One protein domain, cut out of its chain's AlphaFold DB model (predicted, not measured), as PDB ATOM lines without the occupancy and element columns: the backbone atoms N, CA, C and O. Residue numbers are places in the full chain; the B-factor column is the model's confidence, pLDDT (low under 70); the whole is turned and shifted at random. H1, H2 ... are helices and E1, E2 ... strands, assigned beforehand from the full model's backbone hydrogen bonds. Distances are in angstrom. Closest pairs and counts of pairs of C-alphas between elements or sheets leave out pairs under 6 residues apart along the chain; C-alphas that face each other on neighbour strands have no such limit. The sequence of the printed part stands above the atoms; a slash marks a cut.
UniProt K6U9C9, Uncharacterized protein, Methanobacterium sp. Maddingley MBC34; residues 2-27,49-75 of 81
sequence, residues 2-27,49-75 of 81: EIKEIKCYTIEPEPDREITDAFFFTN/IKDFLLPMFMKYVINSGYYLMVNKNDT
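Overview. This is residues 2 to 27 and 49 to 75 of the 81 residues of an uncharacterized protein of Methanobacterium sp. Maddingley MBC34 (UniProt K6U9C9). A small sheet of three antiparallel strands forms a wall with one helix, H1, over one of its faces, running along the edge strand E3; the other face has no named helix on it. Beyond one end of the strands a long loop, residues 10 to 21, joins E1 to E2, and Glu 2 and Pro 15 at opposite ends make the longest span. The printed part has 53 residues, with the named elements E1, E2, H1 and E3 along the chain, and the sheet's order is E1, E2, E3. The class is mixed, helices and strands, with 23 residues, under half, in named elements. The whole is only just compact, close to loose, with a radius of gyration of the C-alphas of 11.8 A, and it is elongated, spanning 38 by 24 by 16 A.

Arrangement. The inner strand E2, residues 22 to 26, and the edge strand E3, residues 68 to 72, are antiparallel neighbours at 163 degrees. Their C-alphas 24 and 70 face each other at 4.8 A; N 23 and O 71 are within hydrogen-bond range at 2.8 A, as are N 69 and O 25 at 2.9 A. The other edge strand, E1, residues 7 to 9, is antiparallel to E2 at 151 degrees, and the two form a hairpin. C-alphas 8 and 25 face each other at 4.5 A, and N 9 and O 24 are within hydrogen-bond range at 2.9 A. H1, residues 54 to 63, is on the sheet at a height over the sheet of 9.3 A, making two layers, a helix on one face of a sheet. It lies over E3 and runs along the strands, at 5 degrees to E3 on the local plane. The closest C-alphas of H1 and E3 are those of Met 58 and Leu 68, 6.6 A apart. In H1 every O i to N i+4 pair is within hydrogen-bond range.

Along the chain. E1 begins at C-alpha 7, (344.220, 445.619, 406.951), and measures 6.8 A. E2 and E3 each measure 12.6 A from first to last C-alpha. H1 begins at C-alpha 54, (332.285, 459.337, 406.369), and measures 14.1 A. E3 ends at C-alpha 72, (341.541, 460.755, 409.698).

Size, cuts and confidence. The two C-alphas farthest apart are those of Glu 2 and Pro 15, at 38.1 A. Residues 28 to 48 are not printed, and C-alphas 27 and 49 are 27.0 A apart across the cut. The link E1 to E2 is long, with 12 residues; the link H1 to E3 is tight, with 4. The mean pLDDT of the printed part is 82.0, and the model's confidence is under 70 at residues 2 to 4, 14 to 20 and 73 to 75.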
ATOM      1  N   GLU A   2     335.463 436.019 415.666       58.91
ATOM      2  CA  GLU A   2     336.926 436.100 415.654       58.91
ATOM      3  C   GLU A   2     337.331 437.128 414.592       58.91
ATOM      4  O   GLU A   2     336.916 437.031 413.434       58.91
ATOM      5  N   ILE A   3     338.031 438.187 415.000       59.59
ATOM      6  CA  ILE A   3     338.404 439.265 414.083       59.59
ATOM      7  C   ILE A   3     339.589 438.759 413.256       59.59
ATOM      8  O   ILE A   3     340.694 438.612 413.773       59.59
ATOM      9  N   LYS A   4     339.332 438.461 411.974       64.44
ATOM     10  CA  LYS A   4     340.374 438.225 410.961       64.44
ATOM     11  C   LYS A   4     341.378 439.387 410.955       64.44
ATOM     12  O   LYS A   4     341.035 440.498 411.346       64.44
ATOM     13  N   GLU A   5     342.585 439.124 410.459       85.12
ATOM     14  CA  GLU A   5     343.652 440.113 410.252       85.12
ATOM     15  C   GLU A   5     343.123 441.484 409.783       85.12
ATOM     16  O   GLU A   5     342.408 441.579 408.779       85.12
ATOM     17  N   ILE A   6     343.486 442.537 410.525       90.31
ATOM     18  CA  ILE A   6     343.121 443.923 410.219       90.31
ATOM     19  C   ILE A   6     344.080 444.483 409.168       90.31
ATOM     20  O   ILE A   6     345.294 444.479 409.356       90.31
ATOM     21  N   LYS A   7     343.516 445.005 408.080       91.06
ATOM     22  CA  LYS A   7     344.220 445.619 406.951       91.06
ATOM     23  C   LYS A   7     343.931 447.114 406.899       91.06
ATOM     24  O   LYS A   7     342.893 447.560 407.383       91.06
ATOM     25  N   CYS A   8     344.847 447.876 406.310       92.25
ATOM     26  CA  CYS A   8     344.747 449.327 406.179       92.25
ATOM     27  C   CYS A   8     344.599 449.727 404.708       92.25
ATOM     28  O   CYS A   8     345.389 449.290 403.870       92.25
ATOM     29  N   TYR A   9     343.630 450.592 404.416       91.56
ATOM     30  CA  TYR A   9     343.356 451.120 403.081       91.56
ATOM     31  C   TYR A   9     343.165 452.636 403.102       91.56
ATOM     32  O   TYR A   9     342.836 453.219 404.132       91.56
ATOM     33  N   THR A  10     343.345 453.264 401.947       88.94
ATOM     34  CA  THR A  10     342.972 454.655 401.669       88.94
ATOM     35  C   THR A  10     341.966 454.663 400.522       88.94
ATOM     36  O   THR A  10     341.942 453.732 399.714       88.94
ATOM     37  N   ILE A  11     341.132 455.696 400.454       85.38
ATOM     38  CA  ILE A  11     340.249 455.938 399.310       85.38
ATOM     39  C   ILE A  11     340.855 457.107 398.540       85.38
ATOM     40  O   ILE A  11     341.143 458.141 399.140       85.38
ATOM     41  N   GLU A  12     341.102 456.919 397.247       78.31
ATOM     42  CA  GLU A  12     341.643 457.989 396.411       78.31
ATOM     43  C   GLU A  12     340.596 459.102 396.256       78.31
ATOM     44  O   GLU A  12     339.428 458.796 396.000       78.31
ATOM     45  N   PRO A  13     340.975 460.379 396.430       70.50
ATOM     46  CA  PRO A  13     340.060 461.486 396.212       70.50
ATOM     47  C   PRO A  13     339.674 461.574 394.733       70.50
ATOM     48  O   PRO A  13     340.527 461.489 393.848       70.50
ATOM     49  N   GLU A  14     338.388 461.784 394.467       69.06
ATOM     50  CA  GLU A  14     337.885 462.046 393.119       69.06
ATOM     51  C   GLU A  14     337.668 463.556 392.916       69.06
ATOM     52  O   GLU A  14     337.291 464.244 393.865       69.06
ATOM     53  N   PRO A  15     337.862 464.097 391.697       63.72
ATOM     54  CA  PRO A  15     337.788 465.542 391.436       63.72
ATOM     55  C   PRO A  15     336.464 466.188 391.861       63.72
ATOM     56  O   PRO A  15     336.445 467.344 392.277       63.72
ATOM     57  N   ASP A  16     335.375 465.424 391.777       69.12
ATOM     58  CA  ASP A  16     334.015 465.893 392.036       69.12
ATOM     59  C   ASP A  16     333.498 465.481 393.426       69.12
ATOM     60  O   ASP A  16     332.309 465.638 393.713       69.12
ATOM     61  N   ARG A  17     334.361 464.917 394.290       66.19
ATOM     62  CA  ARG A  17     333.967 464.392 395.603       66.19
ATOM     63  C   ARG A  17     334.985 464.739 396.679       66.19
ATOM     64  O   ARG A  17     336.138 464.320 396.637       66.19
ATOM     65  N   GLU A  18     334.524 465.416 397.726       65.56
ATOM     66  CA  GLU A  18     335.312 465.561 398.947       65.56
ATOM     67  C   GLU A  18     335.363 464.222 399.696       65.56
ATOM     68  O   GLU A  18     334.512 463.902 400.528       65.56
ATOM     69  N   ILE A  19     336.377 463.416 399.395       68.44
ATOM     70  CA  ILE A  19     336.720 462.237 400.185       68.44
ATOM     71  C   ILE A  19     337.775 462.673 401.196       68.44
ATOM     72  O   ILE A  19     338.828 463.195 400.842       68.44
ATOM     73  N   THR A  20     337.466 462.512 402.482       67.12
ATOM     74  CA  THR A  20     338.414 462.853 403.547       67.12
ATOM     75  C   THR A  20     339.639 461.945 403.452       67.12
ATOM     76  O   THR A  20     339.478 460.726 403.518       67.12
ATOM     77  N   ASP A  21     340.838 462.533 403.402       74.75
ATOM     78  CA  ASP A  21     342.101 461.807 403.573       74.75
ATOM     79  C   ASP A  21     342.094 461.057 404.911       74.75
ATOM     80  O   ASP A  21     342.224 461.627 406.003       74.75
ATOM     81  N   ALA A  22     341.882 459.750 404.829       83.12
ATOM     82  CA  ALA A  22     341.734 458.893 405.984       83.12
ATOM     83  C   ALA A  22     342.302 457.502 405.714       83.12
ATOM     84  O   ALA A  22     342.190 456.953 404.616       83.12
ATOM     85  N   PHE A  23     342.869 456.920 406.765       88.31
ATOM     86  CA  PHE A  23     343.235 455.517 406.815       88.31
ATOM     87  C   PHE A  23     342.069 454.706 407.373       88.31
ATOM     88  O   PHE A  23     341.538 455.001 408.448       88.31
ATOM     89  N   PHE A  24     341.688 453.665 406.645       91.06
ATOM     90  CA  PHE A  24     340.598 452.759 406.971       91.06
ATOM     91  C   PHE A  24     341.171 451.410 407.395       91.06
ATOM     92  O   PHE A  24     341.734 450.683 406.579       91.06
ATOM     93  N   PHE A  25     341.017 451.076 408.672       93.06
ATOM     94  CA  PHE A  25     341.432 449.807 409.257       93.06
ATOM     95  C   PHE A  25     340.232 448.866 409.321       93.06
ATOM     96  O   PHE A  25     339.265 449.140 410.030       93.06
ATOM     97  N   THR A  26     340.271 447.763 408.580       94.56
ATOM     98  CA  THR A  26     339.138 446.838 408.431       94.56
ATOM     99  C   THR A  26     339.598 445.389 408.331       94.56
ATOM    100  O   THR A  26     340.732 445.112 407.957       94.56
ATOM    101  N   ASN A  27     338.718 444.444 408.657       94.25
ATOM    102  CA  ASN A  27     338.950 443.017 408.421       94.25
ATOM    103  C   ASN A  27     338.594 442.569 406.985       94.25
ATOM    104  O   ASN A  27     338.781 441.394 406.662       94.25
ATOM    105  N   ILE A  49     322.391 462.050 396.901       85.00
ATOM    106  CA  ILE A  49     323.451 462.455 397.831       85.00
ATOM    107  C   ILE A  49     324.788 462.324 397.098       85.00
ATOM    108  O   ILE A  49     325.206 461.216 396.776       85.00
ATOM    109  N   LYS A  50     325.447 463.454 396.823       78.00
ATOM    110  CA  LYS A  50     326.720 463.482 396.078       78.00
ATOM    111  C   LYS A  50     327.959 463.391 396.970       78.00
ATOM    112  O   LYS A  50     329.002 462.928 396.518       78.00
ATOM    113  N   ASP A  51     327.837 463.809 398.226       79.44
ATOM    114  CA  ASP A  51     328.976 463.900 399.136       79.44
ATOM    115  C   ASP A  51     329.299 462.550 399.782       79.44
ATOM    116  O   ASP A  51     328.412 461.807 400.223       79.44
ATOM    117  N   PHE A  52     330.593 462.253 399.919       82.62
ATOM    118  CA  PHE A  52     331.052 461.084 400.660       82.62
ATOM    119  C   PHE A  52     331.015 461.363 402.169       82.62
ATOM    120  O   PHE A  52     331.956 461.870 402.783       82.62
ATOM    121  N   LEU A  53     329.901 461.012 402.807       85.56
ATOM    122  CA  LEU A  53     329.714 461.235 404.238       85.56
ATOM    123  C   LEU A  53     330.345 460.104 405.056       85.56
ATOM    124  O   LEU A  53     329.740 459.048 405.256       85.56
ATOM    125  N   LEU A  54     331.547 460.344 405.597       85.88
ATOM    126  CA  LEU A  54     332.285 459.337 406.369       85.88
ATOM    127  C   LEU A  54     331.461 458.667 407.490       85.88
ATOM    128  O   LEU A  54     331.506 457.442 407.576       85.88
ATOM    129  N   PRO A  55     330.690 459.386 408.337       88.94
ATOM    130  CA  PRO A  55     329.894 458.726 409.375       88.94
ATOM    131  C   PRO A  55     328.877 457.728 408.806       88.94
ATOM    132  O   PRO A  55     328.621 456.687 409.412       88.94
ATOM    133  N   MET A  56     328.315 458.017 407.627       91.00
ATOM    134  CA  MET A  56     327.393 457.110 406.945       91.00
ATOM    135  C   MET A  56     328.130 455.907 406.364       91.00
ATOM    136  O   MET A  56     327.651 454.788 406.526       91.00
ATOM    137  N   PHE A  57     329.305 456.115 405.769       91.69
ATOM    138  CA  PHE A  57     330.137 455.020 405.275       91.69
ATOM    139  C   PHE A  57     330.567 454.078 406.407       91.69
ATOM    140  O   PHE A  57     330.458 452.862 406.281       91.69
ATOM    141  N   MET A  58     330.967 454.626 407.560       92.06
ATOM    142  CA  MET A  58     331.323 453.812 408.723       92.06
ATOM    143  C   MET A  58     330.163 452.929 409.177       92.06
ATOM    144  O   MET A  58     330.338 451.733 409.406       92.06
ATOM    145  N   LYS A  59     328.961 453.506 409.262       94.00
ATOM    146  CA  LYS A  59     327.752 452.758 409.608       94.00
ATOM    147  C   LYS A  59     327.416 451.698 408.556       94.00
ATOM    148  O   LYS A  59     327.010 450.604 408.927       94.00
ATOM    149  N   TYR A  60     327.589 452.016 407.273       95.00
ATOM    150  CA  TYR A  60     327.369 451.086 406.169       95.00
ATOM    151  C   TYR A  60     328.253 449.844 406.311       95.00
ATOM    152  O   TYR A  60     327.734 448.738 406.404       95.00
ATOM    153  N   VAL A  61     329.566 450.034 406.458       94.56
ATOM    154  CA  VAL A  61     330.544 448.942 406.586       94.56
ATOM    155  C   VAL A  61     330.249 448.050 407.799       94.56
ATOM    156  O   VAL A  61     330.272 446.823 407.683       94.56
ATOM    157  N   ILE A  62     329.903 448.652 408.944       94.00
ATOM    158  CA  ILE A  62     329.528 447.912 410.160       94.00
ATOM    159  C   ILE A  62     328.243 447.103 409.941       94.00
ATOM    160  O   ILE A  62     328.182 445.933 410.314       94.00
ATOM    161  N   ASN A  63     327.229 447.691 409.300       95.69
ATOM    162  CA  ASN A  63     325.977 447.000 408.980       95.69
ATOM    163  C   ASN A  63     326.170 445.868 407.958       95.69
ATOM    164  O   ASN A  63     325.430 444.887 407.996       95.69
ATOM    165  N   SER A  64     327.173 445.974 407.084       94.75
ATOM    166  CA  SER A  64     327.598 444.909 406.170       94.75
ATOM    167  C   SER A  64     328.402 443.796 406.861       94.75
ATOM    168  O   SER A  64     328.812 442.848 406.198       94.75
ATOM    169  N   GLY A  65     328.621 443.878 408.181       94.50
ATOM    170  CA  GLY A  65     329.270 442.835 408.983       94.50
ATOM    171  C   GLY A  65     330.791 442.964 409.105       94.50
ATOM    172  O   GLY A  65     331.442 442.048 409.613       94.50
ATOM    173  N   TYR A  66     331.366 444.087 408.672       94.25
ATOM    174  CA  TYR A  66     332.806 444.325 408.726       94.25
ATOM    175  C   TYR A  66     333.189 445.208 409.915       94.25
ATOM    176  O   TYR A  66     332.473 446.126 410.316       94.25
ATOM    177  N   TYR A  67     334.367 444.949 410.475       92.88
ATOM    178  CA  TYR A  67     335.013 445.879 411.392       92.88
ATOM    179  C   TYR A  67     335.509 447.096 410.608       92.88
ATOM    180  O   TYR A  67     336.055 446.943 409.513       92.88
ATOM    181  N   LEU A  68     335.375 448.292 411.182       92.81
ATOM    182  CA  LEU A  68     335.982 449.497 410.633       92.81
ATOM    183  C   LEU A  68     336.422 450.448 411.744       92.81
ATOM    184  O   LEU A  68     335.618 450.870 412.574       92.81
ATOM    185  N   MET A  69     337.689 450.844 411.702       91.00
ATOM    186  CA  MET A  69     338.228 451.991 412.419       91.00
ATOM    187  C   MET A  69     338.794 452.971 411.397       91.00
ATOM    188  O   MET A  69     339.454 452.571 410.442       91.00
ATOM    189  N   VAL A  70     338.528 454.260 411.592       88.62
ATOM    190  CA  VAL A  70     339.002 455.308 410.689       88.62
ATOM    191  C   VAL A  70     339.942 456.221 411.448       88.62
ATOM    192  O   VAL A  70     339.556 456.807 412.458       88.62
ATOM    193  N   ASN A  71     341.162 456.358 410.944       86.31
ATOM    194  CA  ASN A  71     342.085 457.390 411.377       86.31
ATOM    195  C   ASN A  71     342.107 458.470 410.297       86.31
ATOM    196  O   ASN A  71     342.712 458.294 409.240       86.31
ATOM    197  N   LYS A  72     341.393 459.571 410.540       74.69
ATOM    198  CA  LYS A  72     341.541 460.755 409.698       74.69
ATOM    199  C   LYS A  72     342.935 461.300 409.947       74.69
ATOM    200  O   LYS A  72     343.269 461.566 411.101       74.69
ATOM    201  N   ASN A  73     343.702 461.537 408.889       62.66
ATOM    202  CA  ASN A  73     344.776 462.505 409.021       62.66
ATOM    203  C   ASN A  73     344.078 463.835 409.308       62.66
ATOM    204  O   ASN A  73     343.589 464.501 408.400       62.66
ATOM    205  N   ASP A  74     343.975 464.214 410.582       49.00
ATOM    206  CA  ASP A  74     343.577 465.561 410.980       49.00
ATOM    207  C   ASP A  74     344.742 466.515 410.684       49.00
ATOM    208  O   ASP A  74     345.250 467.236 411.532       49.00
ATOM    209  N   THR A  75     345.203 466.514 409.434       44.88
ATOM    210  CA  THR A  75     345.915 467.632 408.847       44.88
ATOM    211  C   THR A  75     344.874 468.657 408.414       44.88
ATOM    212  O   THR A  75     344.863 469.110 407.269       44.88
TER     213      THR A  75